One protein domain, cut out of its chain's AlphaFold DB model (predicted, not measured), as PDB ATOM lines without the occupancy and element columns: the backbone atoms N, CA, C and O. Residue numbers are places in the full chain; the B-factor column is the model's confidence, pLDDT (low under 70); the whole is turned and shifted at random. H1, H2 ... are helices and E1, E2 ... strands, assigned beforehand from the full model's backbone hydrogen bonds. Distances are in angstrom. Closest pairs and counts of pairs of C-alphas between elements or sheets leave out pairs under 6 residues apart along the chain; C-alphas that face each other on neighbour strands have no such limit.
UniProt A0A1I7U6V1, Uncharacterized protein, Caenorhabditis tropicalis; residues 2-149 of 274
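This is residues 2 to 149 of the 274 residues of an uncharacterized protein of Caenorhabditis tropicalis (UniProt A0A1I7U6V1). The domain is one wide, twisted wall of nine strands, with its helices along one face: H1 packs over the half made of E2, E3 and E4, and H2 over E7, E9 and E10. A small ribbon of two short strands, E6 and E8, sits on that same side between H1 and H2, and the short H3 lies near the end where E10 and E11 run. The printed part has 148 residues with three named helices and eleven named strands, in the order E1 E2 E3 E4 E5 H1 E6 E7 E8 E9 H2 E10 H3 E11, and its class is mixed, helices and strands. The large sheet runs E5, E4, E3, E2, E1, E7, E9, E10, E11 and is mixed: E1 to E5 are antiparallel, and the pairs from E1 and E7 onward are parallel. The whole is compact, with a radius of gyration of the C-alphas of 15.4 A and spans of 42 by 33 by 26 A.

E1, residues 4 to 12, E2, residues 17 to 24, E3, residues 27 to 34, E4, residues 39 to 44, and E5, residues 50 to 55, form a meander, each strand the antiparallel neighbour of the one before, and each step is a hairpin. N 8 and O 21 are 2.9 A apart between E1 and E2, N 20 and O 31 are 2.8 A apart between E2 and E3, N 32 and O 41 are 2.9 A apart between E3 and E4, and N 42 and O 52 are 2.9 A apart between E4 and E5, each within hydrogen-bond range. H1, residues 58 to 69, is on this sheet, and its closest C-alphas to E3 are those of Ile 58 and Thr 33, 6.8 A apart. E6, residues 74 to 76, and E8, residues 95 to 97, are parallel neighbours, with N 97 and O 75 at 2.8 A. E7, residues 79 to 83, is parallel to E1, with N 7 and O 81 at 2.9 A. E9, residues 100 to 104, is parallel to E7, with N 82 and O 102 at 2.9 A. H2, residues 110 to 116, is on the sheet on the same face as H1, and the closest C-alphas of H2 and E9, those of Gly 111 and Ser 103, are 6.1 A apart. E10, residues 123 to 133, is parallel to E9, with N 103 and O 126 at 2.9 A; E9, H2 and E10 are a strand-helix-strand unit, two parallel neighbour strands with a helix between, with a right-handed crossover. H3, residues 140 to 144, is on the same face at a height over the sheet of 7.0 A, over none of the strands. E11, residues 145 to 149, is parallel to E10, with N 146 and O 124 at 2.8 A, and E10, H3 and E11 are a second such unit, also right-handed. H1 and H2 are apart, while H2 and H3 are near each other. Every O i to N i+4 pair is within hydrogen-bond range in H2; in H1 it is 4 of 8, and in H3 0 of 1, beside 2 of 2 O i to N i+3 pairs.

E1 begins at C-alpha 4, (71.348, 122.324, 79.135), and is 25.2 A long from first to last C-alpha; E2 is 23.0 A, E3 23.6 A and H1 17.9 A. E10 is 20.8 A long and bends by 91 degrees at residue 130. E11 ends at C-alpha 149, (63.120, 138.798, 89.548).

The C-alphas of Ala 48 and Gly 137, the two farthest apart, are 43.6 A apart. The printed part has no cut, and the link from E7 to E8, 11 residues, is long. The mean pLDDT of the printed part is 90.5, and no printed residue is under 70.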
ATOM      1  N   PRO A   2      77.407 120.513  77.002       77.25
ATOM      2  CA  PRO A   2      75.972 120.321  76.953       77.25
ATOM      3  C   PRO A   2      75.232 121.643  76.714       77.25
ATOM      4  O   PRO A   2      75.682 122.703  77.155       77.25
ATOM      5  N   LYS A   3      74.104 121.592  76.006       88.88
ATOM      6  CA  LYS A   3      73.219 122.752  75.829       88.88
ATOM      7  C   LYS A   3      72.505 123.102  77.127       88.88
ATOM      8  O   LYS A   3      72.327 124.274  77.436       88.88
ATOM      9  N   LYS A   4      72.082 122.104  77.895       93.44
ATOM     10  CA  LYS A   4      71.348 122.324  79.135       93.44
ATOM     11  C   LYS A   4      71.889 121.452  80.247       93.44
ATOM     12  O   LYS A   4      71.963 120.232  80.110       93.44
ATOM     13  N   PHE A   5      72.138 122.092  81.380       96.31
ATOM     14  CA  PHE A   5      72.274 121.443  82.664       96.31
ATOM     15  C   PHE A   5      71.156 121.933  83.577       96.31
ATOM     16  O   PHE A   5      70.999 123.145  83.761       96.31
ATOM     17  N   SER A   6      70.387 121.019  84.165       96.12
ATOM     18  CA  SER A   6      69.372 121.410  85.135       96.12
ATOM     19  C   SER A   6      69.159 120.427  86.272       96.12
ATOM     20  O   SER A   6      69.327 119.220  86.113       96.12
ATOM     21  N   VAL A   7      68.760 120.957  87.426       96.50
ATOM     22  CA  VAL A   7      68.345 120.169  88.589       96.50
ATOM     23  C   VAL A   7      66.946 120.595  88.998       96.50
ATOM     24  O   VAL A   7      66.716 121.768  89.278       96.50
ATOM     25  N   HIS A   8      66.030 119.632  89.058       95.69
ATOM     26  CA  HIS A   8      64.643 119.852  89.456       95.69
ATOM     27  C   HIS A   8      64.279 118.930  90.611       95.69
ATOM     28  O   HIS A   8      64.503 117.722  90.529       95.69
ATOM     29  N   GLU A   9      63.673 119.477  91.659       94.06
ATOM     30  CA  GLU A   9      63.157 118.699  92.782       94.06
ATOM     31  C   GLU A   9      61.633 118.789  92.868       94.06
ATOM     32  O   GLU A   9      61.034 119.863  92.808       94.06
ATOM     33  N   ILE A  10      60.997 117.637  93.060       92.81
ATOM     34  CA  ILE A  10      59.565 117.515  93.305       92.81
ATOM     35  C   ILE A  10      59.378 116.702  94.580       92.81
ATOM     36  O   ILE A  10      59.818 115.555  94.669       92.81
ATOM     37  N   ASN A  11      58.671 117.279  95.547       88.38
ATOM     38  CA  ASN A  11      58.225 116.570  96.736       88.38
ATOM     39  C   ASN A  11      56.742 116.218  96.581       88.38
ATOM     40  O   ASN A  11      55.911 117.102  96.374       88.38
ATOM     41  N   ARG A  12      56.417 114.926  96.638       87.88
ATOM     42  CA  ARG A  12      55.038 114.440  96.591       87.88
ATOM     43  C   ARG A  12      54.580 114.118  98.005       87.88
ATOM     44  O   ARG A  12      54.972 113.100  98.571       87.88
ATOM     45  N   GLU A  13      53.733 114.982  98.556       81.62
ATOM     46  CA  GLU A  13      53.215 114.826  99.920       81.62
ATOM     47  C   GLU A  13      52.360 113.560 100.079       81.62
ATOM     48  O   GLU A  13      52.467 112.882 101.093       81.62
ATOM     49  N   GLU A  14      51.586 113.183  99.054       81.25
ATOM     50  CA  GLU A  14      50.675 112.023  99.083       81.25
ATOM     51  C   GLU A  14      51.369 110.693  99.412       81.25
ATOM     52  O   GLU A  14      50.756 109.796  99.987       81.25
ATOM     53  N   ASN A  15      52.640 110.550  99.033       83.31
ATOM     54  CA  ASN A  15      53.422 109.335  99.245       83.31
ATOM     55  C   ASN A  15      54.785 109.611  99.897       83.31
ATOM     56  O   ASN A  15      55.688 108.779  99.794       83.31
ATOM     57  N   GLU A  16      54.944 110.793 100.504       90.81
ATOM     58  CA  GLU A  16      56.180 111.291 101.119       90.81
ATOM     59  C   GLU A  16      57.446 110.996 100.293       90.81
ATOM     60  O   GLU A  16      58.499 110.638 100.829       90.81
ATOM     61  N   THR A  17      57.346 111.088  98.966       93.38
ATOM     62  CA  THR A  17      58.445 110.725  98.068       93.38
ATOM     63  C   THR A  17      59.104 111.976  97.510       93.38
ATOM     64  O   THR A  17      58.446 112.850  96.941       93.38
ATOM     65  N   ILE A  18      60.426 112.030  97.636       94.31
ATOM     66  CA  ILE A  18      61.261 113.072  97.044       94.31
ATOM     67  C   ILE A  18      61.784 112.546  95.710       94.31
ATOM     68  O   ILE A  18      62.298 111.426  95.643       94.31
ATOM     69  N   PHE A  19      61.670 113.363  94.667       95.50
ATOM     70  CA  PHE A  19      62.238 113.118  93.348       95.50
ATOM     71  C   PHE A  19      63.180 114.259  92.982       95.50
ATOM     72  O   PHE A  19      62.769 115.415  92.986       95.50
ATOM     73  N   ILE A  20      64.415 113.931  92.620       96.88
ATOM     74  CA  ILE A  20      65.394 114.863  92.065       96.88
ATOM     75  C   ILE A  20      65.719 114.398  90.649       96.88
ATOM     76  O   ILE A  20      66.049 113.235  90.424       96.88
ATOM     77  N   THR A  21      65.603 115.301  89.683       96.69
ATOM     78  CA  THR A  21      65.982 115.064  88.290       96.69
ATOM     79  C   THR A  21      67.195 115.917  87.970       96.69
ATOM     80  O   THR A  21      67.115 117.137  88.081       96.69
ATOM     81  N   ILE A  22      68.297 115.287  87.570       96.50
ATOM     82  CA  ILE A  22      69.508 115.964  87.091       96.50
ATOM     83  C   ILE A  22      69.602 115.707  85.589       96.50
ATOM     84  O   ILE A  22      69.665 114.555  85.165       96.50
ATOM     85  N   VAL A  23      69.587 116.767  84.791       94.75
ATOM     86  CA  VAL A  23      69.605 116.725  83.326       94.75
ATOM     87  C   VAL A  23      70.909 117.334  82.834       94.75
ATOM     88  O   VAL A  23      71.248 118.442  83.232       94.75
ATOM     89  N   ALA A  24      71.597 116.638  81.937       93.12
ATOM     90  CA  ALA A  24      72.697 117.151  81.133       93.12
ATOM     91  C   ALA A  24      72.480 116.686  79.683       93.12
ATOM     92  O   ALA A  24      72.880 115.585  79.301       93.12
ATOM     93  N   ASP A  25      71.788 117.507  78.891       87.94
ATOM     94  CA  ASP A  25      71.261 117.154  77.566       87.94
ATOM     95  C   ASP A  25      70.520 115.801  77.535       87.94
ATOM     96  O   ASP A  25      69.420 115.678  78.072       87.94
ATOM     97  N   GLU A  26      71.102 114.792  76.882       87.75
ATOM     98  CA  GLU A  26      70.515 113.462  76.686       87.75
ATOM     99  C   GLU A  26      70.718 112.533  77.893       87.75
ATOM    100  O   GLU A  26      70.119 111.458  77.954       87.75
ATOM    101  N   ILE A  27      71.569 112.921  78.848       91.56
ATOM    102  CA  ILE A  27      71.821 112.153  80.066       91.56
ATOM    103  C   ILE A  27      70.935 112.716  81.172       91.56
ATOM    104  O   ILE A  27      71.074 113.872  81.571       91.56
ATOM    105  N   ILE A  28      70.037 111.882  81.692       94.56
ATOM    106  CA  ILE A  28      69.143 112.252  82.793       94.56
ATOM    107  C   ILE A  28      69.293 111.241  83.917       94.56
ATOM    108  O   ILE A  28      69.157 110.039  83.681       94.56
ATOM    109  N   HIS A  29      69.521 111.726  85.133       96.31
ATOM    110  CA  HIS A  29      69.404 110.943  86.357       96.31
ATOM    111  C   HIS A  29      68.089 111.269  87.054       96.31
ATOM    112  O   HIS A  29      67.854 112.414  87.437       96.31
ATOM    113  N   TYR A  30      67.260 110.250  87.264       96.69
ATOM    114  CA  TYR A  30      66.118 110.303  88.167       96.69
ATOM    115  C   TYR A  30      66.524 109.674  89.494       96.69
ATOM    116  O   TYR A  30      66.816 108.479  89.568       96.69
ATOM    117  N   VAL A  31      66.547 110.482  90.545       97.06
ATOM    118  CA  VAL A  31      66.909 110.073  91.897       97.06
ATOM    119  C   VAL A  31      65.667 110.167  92.768       97.06
ATOM    120  O   VAL A  31      65.009 111.204  92.798       97.06
ATOM    121  N   SER A  32      65.308 109.097  93.469       96.81
ATOM    122  CA  SER A  32      64.111 109.093  94.306       96.81
ATOM    123  C   SER A  32      64.291 108.343  95.614       96.81
ATOM    124  O   SER A  32      65.053 107.381  95.715       96.81
ATOM    125  N   THR A  33      63.576 108.798  96.639       96.38
ATOM    126  CA  THR A  33      63.519 108.132  97.939       96.38
ATOM    127  C   THR A  33      62.165 108.364  98.592       96.38
ATOM    128  O   THR A  33      61.581 109.442  98.466       96.38
ATOM    129  N   VAL A  34      61.682 107.359  99.318       94.56
ATOM    130  CA  VAL A  34      60.574 107.534 100.261       94.56
ATOM    131  C   VAL A  34      61.163 108.068 101.562       94.56
ATOM    132  O   VAL A  34      62.152 107.522 102.068       94.56
ATOM    133  N   LYS A  35      60.579 109.137 102.105       86.69
ATOM    134  CA  LYS A  35      61.053 109.786 103.329       86.69
ATOM    135  C   LYS A  35      61.192 108.769 104.466       86.69
ATOM    136  O   LYS A  35      60.327 107.930 104.688       86.69
ATOM    137  N   GLY A  36      62.332 108.805 105.155       85.00
ATOM    138  CA  GLY A  36      62.642 107.880 106.251       85.00
ATOM    139  C   GLY A  36      63.104 106.478 105.829       85.00
ATOM    140  O   GLY A  36      63.583 105.739 106.683       85.00
ATOM    141  N   SER A  37      63.037 106.108 104.543       90.94
ATOM    142  CA  SER A  37      63.503 104.785 104.090       90.94
ATOM    143  C   SER A  37      65.027 104.637 104.115       90.94
ATOM    144  O   SER A  37      65.537 103.531 104.271       90.94
ATOM    145  N   GLY A  38      65.759 105.740 103.909       89.50
ATOM    146  CA  GLY A  38      67.214 105.748 103.739       89.50
ATOM    147  C   GLY A  38      67.706 105.084 102.446       89.50
ATOM    148  O   GLY A  38      68.907 105.093 102.191       89.50
ATOM    149  N   VAL A  39      66.810 104.525 101.626       95.75
ATOM    150  CA  VAL A  39      67.133 103.884 100.346       95.75
ATOM    151  C   VAL A  39      66.849 104.867  99.220       95.75
ATOM    152  O   VAL A  39      65.735 105.370  99.072       95.75
ATOM    153  N   VAL A  40      67.863 105.121  98.403       97.19
ATOM    154  CA  VAL A  40      67.806 106.033  97.265       97.19
ATOM    155  C   VAL A  40      67.923 105.221  95.982       97.19
ATOM    156  O   VAL A  40      68.920 104.531  95.757       97.19
ATOM    157  N   LYS A  41      66.894 105.288  95.140       97.25
ATOM    158  CA  LYS A  41      66.883 104.693  93.803       97.25
ATOM    159  C   LYS A  41      67.418 105.709  92.803       97.25
ATOM    160  O   LYS A  41      67.019 106.868  92.839       97.25
ATOM    161  N   ILE A  42      68.301 105.267  91.916       97.50
ATOM    162  CA  ILE A  42      68.891 106.092  90.863       97.50
ATOM    163  C   ILE A  42      68.649 105.402  89.525       97.50
ATOM    164  O   ILE A  42      68.997 104.231  89.348       97.50
ATOM    165  N   GLU A  43      68.058 106.128  88.585       96.44
ATOM    166  CA  GLU A  43      67.849 105.713  87.202       96.44
ATOM    167  C   GLU A  43      68.561 106.696  86.274       96.44
ATOM    168  O   GLU A  43      68.127 107.832  86.105       96.44
ATOM    169  N   ARG A  44      69.661 106.251  85.667       94.25
ATOM    170  CA  ARG A  44      70.406 106.985  84.647       94.25
ATOM    171  C   ARG A  44      69.916 106.575  83.264       94.25
ATOM    172  O   ARG A  44      69.963 105.393  82.915       94.25
ATOM    173  N   THR A  45      69.511 107.548  82.467       91.69
ATOM    174  CA  THR A  45      69.186 107.397  81.043       91.69
ATOM    175  C   THR A  45      70.355 107.844  80.156       91.69
ATOM    176  O   THR A  45      71.347 108.386  80.646       91.69
ATOM    177  N   GLY A  46      70.272 107.567  78.852       83.25
ATOM    178  CA  GLY A  46      71.365 107.776  77.896       83.25
ATOM    179  C   GLY A  46      72.330 106.588  77.829       83.25
ATOM    180  O   GLY A  46      72.107 105.551  78.447       83.25
ATOM    181  N   ASN A  47      73.422 106.705  77.073       74.31
ATOM    182  CA  ASN A  47      74.457 105.665  77.013       74.31
ATOM    183  C   ASN A  47      75.454 105.847  78.178       74.31
ATOM    184  O   ASN A  47      75.980 106.940  78.360       74.31
ATOM    185  N   ALA A  48      75.758 104.878  79.045       77.81
ATOM    186  CA  ALA A  48      75.116 103.592  79.318       77.81
ATOM    187  C   ALA A  48      74.002 103.736  80.378       77.81
ATOM    188  O   ALA A  48      74.257 104.186  81.499       77.81
ATOM    189  N   ALA A  49      72.772 103.350  80.033       87.44
ATOM    190  CA  ALA A  49      71.634 103.433  80.941       87.44
ATOM    191  C   ALA A  49      71.822 102.454  82.103       87.44
ATOM    192  O   ALA A  49      72.323 101.341  81.921       87.44
ATOM    193  N   LYS A  50      71.440 102.866  83.312       92.75
ATOM    194  CA  LYS A  50      71.654 102.055  84.512       92.75
ATOM    195  C   LYS A  50      70.637 102.396  85.586       92.75
ATOM    196  O   LYS A  50      70.390 103.563  85.861       92.75
ATOM    197  N   THR A  51      70.142 101.372  86.267       94.56
ATOM    198  CA  THR A  51      69.374 101.529  87.503       94.56
ATOM    199  C   THR A  51      70.130 100.874  88.644       94.56
ATOM    200  O   THR A  51      70.623  99.754  88.506       94.56
ATOM    201  N   TYR A  52      70.252 101.575  89.762       95.69
ATOM    202  CA  TYR A  52      70.902 101.064  90.965       95.69
ATOM    203  C   TYR A  52      70.356 101.760  92.208       95.69
ATOM    204  O   TYR A  52      69.598 102.726  92.121       95.69
ATOM    205  N   THR A  53      70.722 101.245  93.375       96.19
ATOM    206  CA  THR A  53      70.347 101.822  94.662       96.19
ATOM    207  C   THR A  53      71.588 102.193  95.461       96.19
ATOM    208  O   THR A  53      72.642 101.564  95.346       96.19
ATOM    209  N   LYS A  54      71.456 103.238  96.272       96.50
ATOM    210  CA  LYS A  54      72.402 103.629  97.318       96.50
ATOM    211  C   LYS A  54      71.631 103.784  98.629       96.50
ATOM    212  O   LYS A  54      70.419 103.988  98.618       96.50
ATOM    213  N   THR A  55      72.336 103.711  99.748       96.06
ATOM    214  CA  THR A  55      71.779 104.028 101.067       96.06
ATOM    215  C   THR A  55      72.382 105.340 101.541       96.06
ATOM    216  O   THR A  55      73.597 105.510 101.445       96.06
ATOM    217  N   GLY A  56      71.561 106.255 102.050       94.44
ATOM    218  CA  GLY A  56      72.021 107.538 102.570       94.44
ATOM    219  C   GLY A  56      71.042 108.679 102.321       94.44
ATOM    220  O   GLY A  56      69.868 108.466 102.021       94.44
ATOM    221  N   ASP A  57      71.552 109.897 102.463       94.50
ATOM    222  CA  ASP A  57      70.803 111.118 102.194       94.50
ATOM    223  C   ASP A  57      70.694 111.370 100.682       94.50
ATOM    224  O   ASP A  57      71.693 111.348  99.959       94.50
ATOM    225  N   ILE A  58      69.472 111.611 100.197       95.12
ATOM    226  CA  ILE A  58      69.206 111.815  98.768       95.12
ATOM    227  C   ILE A  58      69.918 113.048  98.210       95.12
ATOM    228  O   ILE A  58      70.357 113.006  97.061       95.12
ATOM    229  N   TYR A  59      70.070 114.121  98.988       94.75
ATOM    230  CA  TYR A  59      70.700 115.353  98.521       94.75
ATOM    231  C   TYR A  59      72.212 115.191  98.420       94.75
ATOM    232  O   TYR A  59      72.793 115.603  97.419       94.75
ATOM    233  N   LEU A  60      72.847 114.527  99.390       94.50
ATOM    234  CA  LEU A  60      74.272 114.190  99.308       94.50
ATOM    235  C   LEU A  60      74.553 113.251  98.134       94.50
ATOM    236  O   LEU A  60      75.424 113.535  97.317       94.50
ATOM    237  N   ILE A  61      73.758 112.188  97.987       95.44
ATOM    238  CA  ILE A  61      73.891 111.241  96.872       95.44
ATOM    239  C   ILE A  61      73.685 111.939  95.525       95.44
ATOM    240  O   ILE A  61      74.431 111.685  94.582       95.44
ATOM    241  N   SER A  62      72.692 112.822  95.425       95.56
ATOM    242  CA  SER A  62      72.455 113.597  94.206       95.56
ATOM    243  C   SER A  62      73.613 114.555  93.929       95.56
ATOM    244  O   SER A  62      74.006 114.699  92.779       95.56
ATOM    245  N   SER A  63      74.201 115.161  94.965       94.25
ATOM    246  CA  SER A  63      75.340 116.081  94.846       94.25
ATOM    247  C   SER A  63      76.599 115.346  94.370       94.25
ATOM    248  O   SER A  63      77.319 115.851  93.517       94.25
ATOM    249  N   GLU A  64      76.823 114.109  94.822       93.69
ATOM    250  CA  GLU A  64      77.891 113.238  94.304       93.69
ATOM    251  C   GLU A  64      77.703 112.894  92.821       93.69
ATOM    252  O   GLU A  64      78.676 112.851  92.074       93.69
ATOM    253  N   ILE A  65      76.463 112.667  92.368       94.00
ATOM    254  CA  ILE A  65      76.179 112.345  90.956       94.00
ATOM    255  C   ILE A  65      76.641 113.475  90.021       94.00
ATOM    256  O   ILE A  65      77.028 113.199  88.887       94.00
ATOM    257  N   LEU A  66      76.673 114.729  90.492       93.12
ATOM    258  CA  LEU A  66      77.147 115.864  89.693       93.12
ATOM    259  C   LEU A  66      78.614 115.729  89.260       93.12
ATOM    260  O   LEU A  66      79.003 116.380  88.290       93.12
ATOM    261  N   GLU A  67      79.416 114.891  89.927       93.06
ATOM    262  CA  GLU A  67      80.824 114.671  89.577       93.06
ATOM    263  C   GLU A  67      80.969 114.156  88.138       93.06
ATOM    264  O   GLU A  67      81.909 114.535  87.440       93.06
ATOM    265  N   GLU A  68      79.984 113.391  87.647       91.56
ATOM    266  CA  GLU A  68      79.922 112.910  86.259       91.56
ATOM    267  C   GLU A  68      79.961 114.059  85.234       91.56
ATOM    268  O   GLU A  68      80.511 113.903  84.144       91.56
ATOM    269  N   PHE A  69      79.405 115.219  85.588       91.69
ATOM    270  CA  PHE A  69      79.250 116.372  84.696       91.69
ATOM    271  C   PHE A  69      80.269 117.482  84.949       91.69
ATOM    272  O   PHE A  69      80.291 118.467  84.214       91.69
ATOM    273  N   CYS A  70      81.102 117.334  85.980       92.44
ATOM    274  CA  CYS A  70      82.015 118.375  86.439       92.44
ATOM    275  C   CYS A  70      83.475 117.895  86.397       92.44
ATOM    276  O   CYS A  70      84.123 117.840  87.450       92.44
ATOM    277  N   PRO A  71      84.028 117.529  85.222       88.94
ATOM    278  CA  PRO A  71      85.404 117.057  85.131       88.94
ATOM    279  C   PRO A  71      86.363 118.088  85.739       88.94
ATOM    280  O   PRO A  71      86.327 119.275  85.418       88.94
ATOM    281  N   ASN A  72      87.219 117.633  86.660       91.06
ATOM    282  CA  ASN A  72      88.133 118.491  87.425       91.06
ATOM    283  C   ASN A  72      87.433 119.643  88.182       91.06
ATOM    284  O   ASN A  72      88.035 120.697  88.392       91.06
ATOM    285  N   GLY A  73      86.167 119.472  88.566       93.56
ATOM    286  CA  GLY A  73      85.387 120.474  89.293       93.56
ATOM    287  C   GLY A  73      84.841 121.621  88.440       93.56
ATOM    288  O   GLY A  73      84.478 122.650  89.006       93.56
ATOM    289  N   HIS A  74      84.798 121.480  87.111       95.12
ATOM    290  CA  HIS A  74      84.289 122.512  86.202       95.12
ATOM    291  C   HIS A  74      83.035 122.023  85.483       95.12
ATOM    292  O   HIS A  74      83.086 121.019  84.775       95.12
ATOM    293  N   LEU A  75      81.925 122.745  85.645       94.94
ATOM    294  CA  LEU A  75      80.697 122.518  84.886       94.94
ATOM    295  C   LEU A  75      80.638 123.496  83.710       94.94
ATOM    296  O   LEU A  75      80.643 124.708  83.917       94.94
ATOM    297  N   GLU A  76      80.532 122.990  82.485       94.56
ATOM    298  CA  GLU A  76      80.340 123.807  81.280       94.56
ATOM    299  C   GLU A  76      78.986 123.484  80.652       94.56
ATOM    300  O   GLU A  76      78.729 122.334  80.306       94.56
ATOM    301  N   THR A  77      78.120 124.479  80.477       94.81
ATOM    302  CA  THR A  77      76.782 124.306  79.885       94.81
ATOM    303  C   THR A  77      76.306 125.601  79.243       94.81
ATOM    304  O   THR A  77      76.690 126.665  79.701       94.81
ATOM    305  N   GLU A  78      75.486 125.577  78.197       94.50
ATOM    306  CA  GLU A  78      74.921 126.829  77.665       94.50
ATOM    307  C   GLU A  78      73.886 127.400  78.655       94.50
ATOM    308  O   GLU A  78      74.043 128.517  79.154       94.50
ATOM    309  N   GLU A  79      72.896 126.596  79.044       94.62
ATOM    310  CA  GLU A  79      71.922 126.942  80.082       94.62
ATOM    311  C   GLU A  79      72.205 126.202  81.396       94.62
ATOM    312  O   GLU A  79      72.373 124.979  81.402       94.62
ATOM    313  N   PHE A  80      72.212 126.935  82.512       95.50
ATOM    314  CA  PHE A  80      72.282 126.383  83.867       95.50
ATOM    315  C   PHE A  80      70.997 126.702  84.644       95.50
ATOM    316  O   PHE A  80      70.655 127.873  84.832       95.50
ATOM    317  N   GLU A  81      70.269 125.675  85.083       95.62
ATOM    318  CA  GLU A  81      68.960 125.827  85.728       95.62
ATOM    319  C   GLU A  81      68.846 125.036  87.039       95.62
ATOM    320  O   GLU A  81      69.149 123.848  87.103       95.62
ATOM    321  N   LEU A  82      68.360 125.692  88.091       94.88
ATOM    322  CA  LEU A  82      68.087 125.081  89.392       94.88
ATOM    323  C   LEU A  82      66.649 125.394  89.808       94.88
ATOM    324  O   LEU A  82      66.267 126.561  89.887       94.88
ATOM    325  N   ASP A  83      65.860 124.370  90.106       93.31
ATOM    326  CA  ASP A  83      64.429 124.521  90.368       93.31
ATOM    327  C   ASP A  83      63.985 123.704  91.581       93.31
ATOM    328  O   ASP A  83      64.112 122.475  91.614       93.31
ATOM    329  N   ASN A  84      63.476 124.420  92.586       89.44
ATOM    330  CA  ASN A  84      62.923 123.908  93.838       89.44
ATOM    331  C   ASN A  84      63.874 122.974  94.613       89.44
ATOM    332  O   ASN A  84      63.448 122.219  95.484       89.44
ATOM    333  N   THR A  85      65.166 122.995  94.279       88.31
ATOM    334  CA  THR A  85      66.116 121.998  94.754       88.31
ATOM    335  C   THR A  85      66.824 122.426  96.028       88.31
ATOM    336  O   THR A  85      67.264 123.567  96.181       88.31
ATOM    337  N   LYS A  86      66.987 121.466  96.940       89.75
ATOM    338  CA  LYS A  86      67.779 121.605  98.170       89.75
ATOM    339  C   LYS A  86      69.180 121.023  98.034       89.75
ATOM    340  O   LYS A  86      69.860 120.821  99.038       89.75
ATOM    341  N   LEU A  87      69.596 120.737  96.802       90.38
ATOM    342  CA  LEU A  87      70.896 120.163  96.504       90.38
ATOM    343  C   LEU A  87      72.018 121.072  97.036       90.38
ATOM    344  O   LEU A  87      72.106 122.234  96.618       90.38
ATOM    345  N   PRO A  88      72.889 120.577  97.932       91.75
ATOM    346  CA  PRO A  88      74.046 121.343  98.356       91.75
ATOM    347  C   PRO A  88      75.038 121.475  97.198       91.75
ATOM    348  O   PRO A  88      75.172 120.567  96.369       91.75
ATOM    349  N   ILE A  89      75.770 122.591  97.179       92.31
ATOM    350  CA  ILE A  89      76.916 122.771  96.285       92.31
ATOM    351  C   ILE A  89      77.909 121.625  96.540       92.31
ATOM    352  O   ILE A  89      78.368 121.468  97.677       92.31
ATOM    353  N   PRO A  90      78.256 120.821  95.519       92.31
ATOM    354  CA  PRO A  90      79.215 119.741  95.693       92.31
ATOM    355  C   PRO A  90      80.596 120.282  96.070       92.31
ATOM    356  O   PRO A  90      81.093 121.212  95.439       92.31
ATOM    357  N   GLY A  91      81.269 119.665  97.045       92.06
ATOM    358  CA  GLY A  91      82.585 120.129  97.514       92.06
ATOM    359  C   GLY A  91      83.703 120.071  96.460       92.06
ATOM    360  O   GLY A  91      84.723 120.742  96.606       92.06
ATOM    361  N   PHE A  92      83.525 119.285  95.391       92.56
ATOM    362  CA  PHE A  92      84.448 119.240  94.253       92.56
ATOM    363  C   PHE A  92      84.191 120.349  93.222       92.56
ATOM    364  O   PHE A  92      85.076 120.617  92.408       92.56
ATOM    365  N   LEU A  93      83.001 120.965  93.214       95.81
ATOM    366  CA  LEU A  93      82.622 121.965  92.222       95.81
ATOM    367  C   LEU A  93      83.338 123.280  92.528       95.81
ATOM    368  O   LEU A  93      83.186 123.861  93.599       95.81
ATOM    369  N   ARG A  94      84.129 123.752  91.567       94.44
ATOM    370  CA  ARG A  94      84.944 124.966  91.692       94.44
ATOM    371  C   ARG A  94      84.391 126.110  90.868       94.44
ATOM    372  O   ARG A  94      84.503 127.260  91.280       94.44
ATOM    373  N   GLN A  95      83.850 125.800  89.694       95.56
ATOM    374  CA  GLN A  95      83.447 126.812  88.733       95.56
ATOM    375  C   GLN A  95      82.362 126.291  87.793       95.56
ATOM    376  O   GLN A  95      82.362 125.122  87.405       95.56
ATOM    377  N   ILE A  96      81.467 127.191  87.397       95.56
ATOM    378  CA  ILE A  96      80.448 126.973  86.373       95.56
ATOM    379  C   ILE A  96      80.695 127.971  85.243       95.56
ATOM    380  O   ILE A  96      80.849 129.165  85.489       95.56
ATOM    381  N   THR A  97      80.706 127.504  84.002       94.81
ATOM    382  CA  THR A  97      80.725 128.358  82.812       94.81
ATOM    383  C   THR A  97      79.420 128.159  82.064       94.81
ATOM    384  O   THR A  97      79.145 127.056  81.588       94.81
ATOM    385  N   CYS A  98      78.623 129.223  81.959       94.25
ATOM    386  CA  CYS A  98      77.404 129.213  81.165       94.25
ATOM    387  C   CYS A  98      77.118 130.537  80.468       94.25
ATOM    388  O   CYS A  98      77.744 131.550  80.763       94.25
ATOM    389  N   THR A  99      76.194 130.520  79.504       92.06
ATOM    390  CA  THR A  99      75.706 131.743  78.851       92.06
ATOM    391  C   THR A  99      74.467 132.278  79.560       92.06
ATOM    392  O   THR A  99      74.301 133.497  79.659       92.06
ATOM    393  N   SER A 100      73.632 131.386  80.110       92.75
ATOM    394  CA  SER A 100      72.424 131.764  80.842       92.75
ATOM    395  C   SER A 100      72.205 131.002  82.153       92.75
ATOM    396  O   SER A 100      72.603 129.844  82.307       92.75
ATOM    397  N   PHE A 101      71.543 131.673  83.101       93.25
ATOM    398  CA  PHE A 101      71.192 131.134  84.418       93.25
ATOM    399  C   PHE A 101      69.705 131.299  84.740       93.25
ATOM    400  O   PHE A 101      69.107 132.353  84.486       93.25
ATOM    401  N   LYS A 102      69.115 130.267  85.347       93.31
ATOM    402  CA  LYS A 102      67.753 130.267  85.888       93.31
ATOM    403  C   LYS A 102      67.767 129.667  87.293       93.31
ATOM    404  O   LYS A 102      68.234 128.546  87.469       93.31
ATOM    405  N   SER A 103      67.198 130.367  88.270       91.81
ATOM    406  CA  SER A 103      66.864 129.767  89.562       91.81
ATOM    407  C   SER A 103      65.408 129.990  89.940       91.81
ATOM    408  O   SER A 103      64.848 131.068  89.712       91.81
ATOM    409  N   ALA A 104      64.795 128.968  90.529       89.25
ATOM    410  CA  ALA A 104      63.442 129.036  91.046       89.25
ATOM    411  C   ALA A 104      63.331 128.363  92.422       89.25
ATOM    412  O   ALA A 104      63.695 127.203  92.570       89.25
ATOM    413  N   PHE A 105      62.802 129.082  93.415       83.00
ATOM    414  CA  PHE A 105      62.389 128.552  94.723       83.00
ATOM    415  C   PHE A 105      63.467 127.758  95.488       83.00
ATOM    416  O   PHE A 105      63.160 126.752  96.120       83.00
ATOM    417  N   LEU A 106      64.729 128.195  95.447       83.94
ATOM    418  CA  LEU A 106      65.822 127.486  96.135       83.94
ATOM    419  C   LEU A 106      65.857 127.780  97.639       83.94
ATOM    420  O   LEU A 106      66.068 126.870  98.450       83.94
ATOM    421  N   GLY A 107      65.614 129.047  97.978       81.50
ATOM    422  CA  GLY A 107      65.522 129.559  99.335       81.50
ATOM    423  C   GLY A 107      66.876 129.750 100.017       81.50
ATOM    424  O   GLY A 107      67.894 129.218  99.573       81.50
ATOM    425  N   ASP A 108      66.875 130.521 101.107       79.94
ATOM    426  CA  ASP A 108      68.000 130.654 102.049       79.94
ATOM    427  C   ASP A 108      69.365 130.902 101.375       79.94
ATOM    428  O   ASP A 108      70.357 130.235 101.652       79.94
ATOM    429  N   GLN A 109      69.419 131.874 100.459       84.06
ATOM    430  CA  GLN A 109      70.626 132.303  99.726       84.06
ATOM    431  C   GLN A 109      71.193 131.318  98.696       84.06
ATOM    432  O   GLN A 109      72.156 131.671  98.008       84.06
ATOM    433  N   ARG A 110      70.614 130.129  98.515       87.81
ATOM    434  CA  ARG A 110      71.216 129.079  97.679       87.81
ATOM    435  C   ARG A 110      71.483 129.512  96.245       87.81
ATOM    436  O   ARG A 110      72.587 129.296  95.754       87.81
ATOM    437  N   GLY A 111      70.541 130.157  95.557       86.81
ATOM    438  CA  GLY A 111      70.806 130.598  94.184       86.81
ATOM    439  C   GLY A 111      71.887 131.659  94.107       86.81
ATOM    440  O   GLY A 111      72.642 131.661  93.143       86.81
ATOM    441  N   ARG A 112      72.049 132.498  95.138       88.06
ATOM    442  CA  ARG A 112      73.200 133.406  95.246       88.06
ATOM    443  C   ARG A 112      74.509 132.630  95.395       88.06
ATOM    444  O   ARG A 112      75.492 132.988  94.751       88.06
ATOM    445  N   GLU A 113      74.546 131.595  96.227       90.88
ATOM    446  CA  GLU A 113      75.743 130.765  96.411       90.88
ATOM    447  C   GLU A 113      76.141 130.039  95.126       90.88
ATOM    448  O   GLU A 113      77.301 130.099  94.725       90.88
ATOM    449  N   TRP A 114      75.177 129.439  94.428       92.75
ATOM    450  CA  TRP A 114      75.407 128.822  93.123       92.75
ATOM    451  C   TRP A 114      75.868 129.845  92.081       92.75
ATOM    452  O   TRP A 114      76.824 129.601  91.348       92.75
ATOM    453  N   LEU A 115      75.248 131.027  92.055       90.12
ATOM    454  CA  LEU A 115      75.591 132.100  91.124       90.12
ATOM    455  C   LEU A 115      77.009 132.655  91.346       90.12
ATOM    456  O   LEU A 115      77.638 133.093  90.389       90.12
ATOM    457  N   ARG A 116      77.557 132.587  92.571       91.06
ATOM    458  CA  ARG A 116      78.961 132.953  92.856       91.06
ATOM    459  C   ARG A 116      79.984 132.032  92.194       91.06
ATOM    460  O   ARG A 116      81.113 132.462  91.980       91.06
ATOM    461  N   LEU A 117      79.616 130.786  91.897       93.00
ATOM    462  CA  LEU A 117      80.487 129.847  91.187       93.00
ATOM    463  C   LEU A 117      80.482 130.083  89.676       93.00
ATOM    464  O   LEU A 117      81.341 129.551  88.973       93.00
ATOM    465  N   VAL A 118      79.524 130.863  89.168       91.69
ATOM    466  CA  VAL A 118      79.433 131.165  87.745       91.69
ATOM    467  C   VAL A 118      80.513 132.167  87.357       91.69
ATOM    468  O   VAL A 118      80.597 133.273  87.890       91.69
ATOM    469  N   ASN A 119      81.346 131.769  86.402       87.06
ATOM    470  CA  ASN A 119      82.430 132.580  85.890       87.06
ATOM    471  C   ASN A 119      81.949 133.529  84.793       87.06
ATOM    472  O   ASN A 119      81.312 133.120  83.823       87.06
ATOM    473  N   GLY A 120      82.362 134.787  84.909       81.38
ATOM    474  CA  GLY A 120      82.160 135.792  83.881       81.38
ATOM    475  C   GLY A 120      80.751 136.380  83.837       81.38
ATOM    476  O   GLY A 120      79.947 136.287  84.764       81.38
ATOM    477  N   TRP A 121      80.493 137.073  82.735       80.81
ATOM    478  CA  TRP A 121      79.272 137.831  82.526       80.81
ATOM    479  C   TRP A 121      78.199 136.961  81.878       80.81
ATOM    480  O   TRP A 121      78.284 136.668  80.689       80.81
ATOM    481  N   ILE A 122      77.166 136.624  82.645       87.31
ATOM    482  CA  ILE A 122      76.061 135.777  82.186       87.31
ATOM    483  C   ILE A 122      74.743 136.540  82.057       87.31
ATOM    484  O   ILE A 122      74.545 137.599  82.662       87.31
ATOM    485  N   GLU A 123      73.829 135.984  81.268       85.50
ATOM    486  CA  GLU A 123      72.437 136.415  81.225       85.50
ATOM    487  C   GLU A 123      71.631 135.678  82.302       85.50
ATOM    488  O   GLU A 123      71.417 134.468  82.227       85.50
ATOM    489  N   VAL A 124      71.144 136.398  83.315       83.94
ATOM    490  CA  VAL A 124      70.203 135.808  84.271       83.94
ATOM    491  C   VAL A 124      68.809 135.909  83.662       83.94
ATOM    492  O   VAL A 124      68.280 136.992  83.434       83.94
ATOM    493  N   LEU A 125      68.176 134.787  83.357       82.75
ATOM    494  CA  LEU A 125      66.848 134.808  82.743       82.75
ATOM    495  C   LEU A 125      65.762 134.948  83.810       82.75
ATOM    496  O   LEU A 125      64.839 135.750  83.650       82.75
ATOM    497  N   LYS A 126      65.899 134.205  84.910       86.69
ATOM    498  CA  LYS A 126      64.971 134.193  86.041       86.69
ATOM    499  C   LYS A 126      65.728 133.943  87.343       86.69
ATOM    500  O   LYS A 126      66.611 133.090  87.369       86.69
ATOM    501  N   MET A 127      65.341 134.637  88.408       88.38
ATOM    502  CA  MET A 127      65.818 134.357  89.761       88.38
ATOM    503  C   MET A 127      64.658 134.451  90.750       88.38
ATOM    504  O   MET A 127      64.006 135.494  90.839       88.38
ATOM    505  N   THR A 128      64.399 133.366  91.482       89.12
ATOM    506  CA  THR A 128      63.427 133.334  92.582       89.12
ATOM    507  C   THR A 128      64.072 132.827  93.862       89.12
ATOM    508  O   THR A 128      64.370 131.640  93.975       89.12
ATOM    509  N   GLU A 129      64.227 133.720  94.833       86.50
ATOM    510  CA  GLU A 129      64.762 133.431  96.162       86.50
ATOM    511  C   GLU A 129      63.800 133.918  97.245       86.50
ATOM    512  O   GLU A 129      63.242 135.012  97.156       86.50
ATOM    513  N   ILE A 130      63.603 133.096  98.273       85.31
ATOM    514  CA  ILE A 130      62.710 133.380  99.403       85.31
ATOM    515  C   ILE A 130      63.440 132.995 100.691       85.31
ATOM    516  O   ILE A 130      64.018 131.916 100.763       85.31
ATOM    517  N   GLY A 131      63.408 133.855 101.703       85.06
ATOM    518  CA  GLY A 131      64.101 133.641 102.977       85.06
ATOM    519  C   GLY A 131      64.999 134.827 103.313       85.06
ATOM    520  O   GLY A 131      64.877 135.885 102.704       85.06
ATOM    521  N   GLU A 132      65.902 134.668 104.277       85.75
ATOM    522  CA  GLU A 132      66.825 135.738 104.677       85.75
ATOM    523  C   GLU A 132      68.031 135.808 103.725       85.75
ATOM    524  O   GLU A 132      68.936 134.967 103.750       85.75
ATOM    525  N   ILE A 133      68.035 136.816 102.850       86.62
ATOM    526  CA  ILE A 133      68.986 136.934 101.744       86.62
ATOM    527  C   ILE A 133      69.818 138.207 101.879       86.62
ATOM    528  O   ILE A 133      69.361 139.308 101.583       86.62
ATOM    529  N   GLU A 134      71.083 138.049 102.254       88.31
ATOM    530  CA  GLU A 134      72.003 139.177 102.423       88.31
ATOM    531  C   GLU A 134      72.899 139.390 101.201       88.31
ATOM    532  O   GLU A 134      73.342 138.436 100.560       88.31
ATOM    533  N   GLY A 135      73.227 140.646 100.888       86.75
ATOM    534  CA  GLY A 135      74.207 141.030  99.873       86.75
ATOM    535  C   GLY A 135      73.857 140.611  98.443       86.75
ATOM    536  O   GLY A 135      74.745 140.584  97.592       86.75
ATOM    537  N   ILE A 136      72.600 140.251  98.167       87.06
ATOM    538  CA  ILE A 136      72.129 139.968  96.804       87.06
ATOM    539  C   ILE A 136      72.082 141.249  95.967       87.06
ATOM    540  O   ILE A 136      72.428 141.210  94.791       87.06
ATOM    541  N   GLY A 137      71.765 142.390  96.594       84.94
ATOM    542  CA  GLY A 137      71.740 143.717  95.968       84.94
ATOM    543  C   GLY A 137      73.079 144.174  95.373       84.94
ATOM    544  O   GLY A 137      73.095 145.016  94.479       84.94
ATOM    545  N   GLU A 138      74.193 143.598  95.836       86.81
ATOM    546  CA  GLU A 138      75.552 143.918  95.375       86.81
ATOM    547  C   GLU A 138      76.033 143.036  94.214       86.81
ATOM    548  O   GLU A 138      77.094 143.283  93.642       86.81
ATOM    549  N   MET A 139      75.283 141.993  93.850       86.19
ATOM    550  CA  MET A 139      75.694 141.094  92.776       86.19
ATOM    551  C   MET A 139      75.496 141.758  91.413       86.19
ATOM    552  O   MET A 139      74.380 142.083  91.016       86.19
ATOM    553  N   GLU A 140      76.559 141.896  90.625       84.06
ATOM    554  CA  GLU A 140      76.440 142.449  89.269       84.06
ATOM    555  C   GLU A 140      75.501 141.617  88.379       84.06
ATOM    556  O   GLU A 140      74.828 142.153  87.497       84.06
ATOM    557  N   GLN A 141      75.401 140.310  88.643       83.38
ATOM    558  CA  GLN A 141      74.531 139.386  87.921       83.38
ATOM    559  C   GLN A 141      73.040 139.737  88.067       83.38
ATOM    560  O   GLN A 141      72.295 139.590  87.098       83.38
ATOM    561  N   ILE A 142      72.588 140.261  89.218       83.75
ATOM    562  CA  ILE A 142      71.164 140.607  89.407       83.75
ATOM    563  C   ILE A 142      70.743 141.840  88.593       83.75
ATOM    564  O   ILE A 142      69.564 142.011  88.274       83.75
ATOM    565  N   LEU A 143      71.711 142.668  88.181       81.69
ATOM    566  CA  LEU A 143      71.493 143.793  87.265       81.69
ATOM    567  C   LEU A 143      71.204 143.323  85.831       81.69
ATOM    568  O   LEU A 143      70.751 144.105  84.998       81.69
ATOM    569  N   ARG A 144      71.488 142.050  85.529       77.88
ATOM    570  CA  ARG A 144      71.342 141.437  84.204       77.88
ATOM    571  C   ARG A 144      70.202 140.432  84.125       77.88
ATOM    572  O   ARG A 144      70.157 139.660  83.169       77.88
ATOM    573  N   VAL A 145      69.289 140.448  85.094       82.56
ATOM    574  CA  VAL A 145      68.057 139.662  85.000       82.56
ATOM    575  C   VAL A 145      67.283 140.128  83.757       82.56
ATOM    576  O   VAL A 145      67.349 141.297  83.400       82.56
ATOM    577  N   LYS A 146      66.616 139.244  83.012       80.56
ATOM    578  CA  LYS A 146      65.932 139.638  81.760       80.56
ATOM    579  C   LYS A 146      64.430 139.429  81.764       80.56
ATOM    580  O   LYS A 146      63.740 140.126  81.023       80.56
ATOM    581  N   ARG A 147      63.907 138.499  82.568       81.38
ATOM    582  CA  ARG A 147      62.470 138.168  82.557       81.38
ATOM    583  C   ARG A 147      61.805 138.372  83.907       81.38
ATOM    584  O   ARG A 147      60.825 139.110  83.999       81.38
ATOM    585  N   GLU A 148      62.328 137.714  84.936       88.88
ATOM    586  CA  GLU A 148      61.661 137.619  86.233       88.88
ATOM    587  C   GLU A 148      62.656 137.705  87.387       88.88
ATOM    588  O   GLU A 148      63.597 136.913  87.470       88.88
ATOM    589  N   LEU A 149      62.406 138.654  88.289       91.12
ATOM    590  CA  LEU A 149      63.120 138.798  89.548       91.12
ATOM    591  C   LEU A 149      62.126 138.689  90.703       91.12
ATOM    592  O   LEU A 149      61.263 139.550  90.857       91.12
TER     593      LEU A 149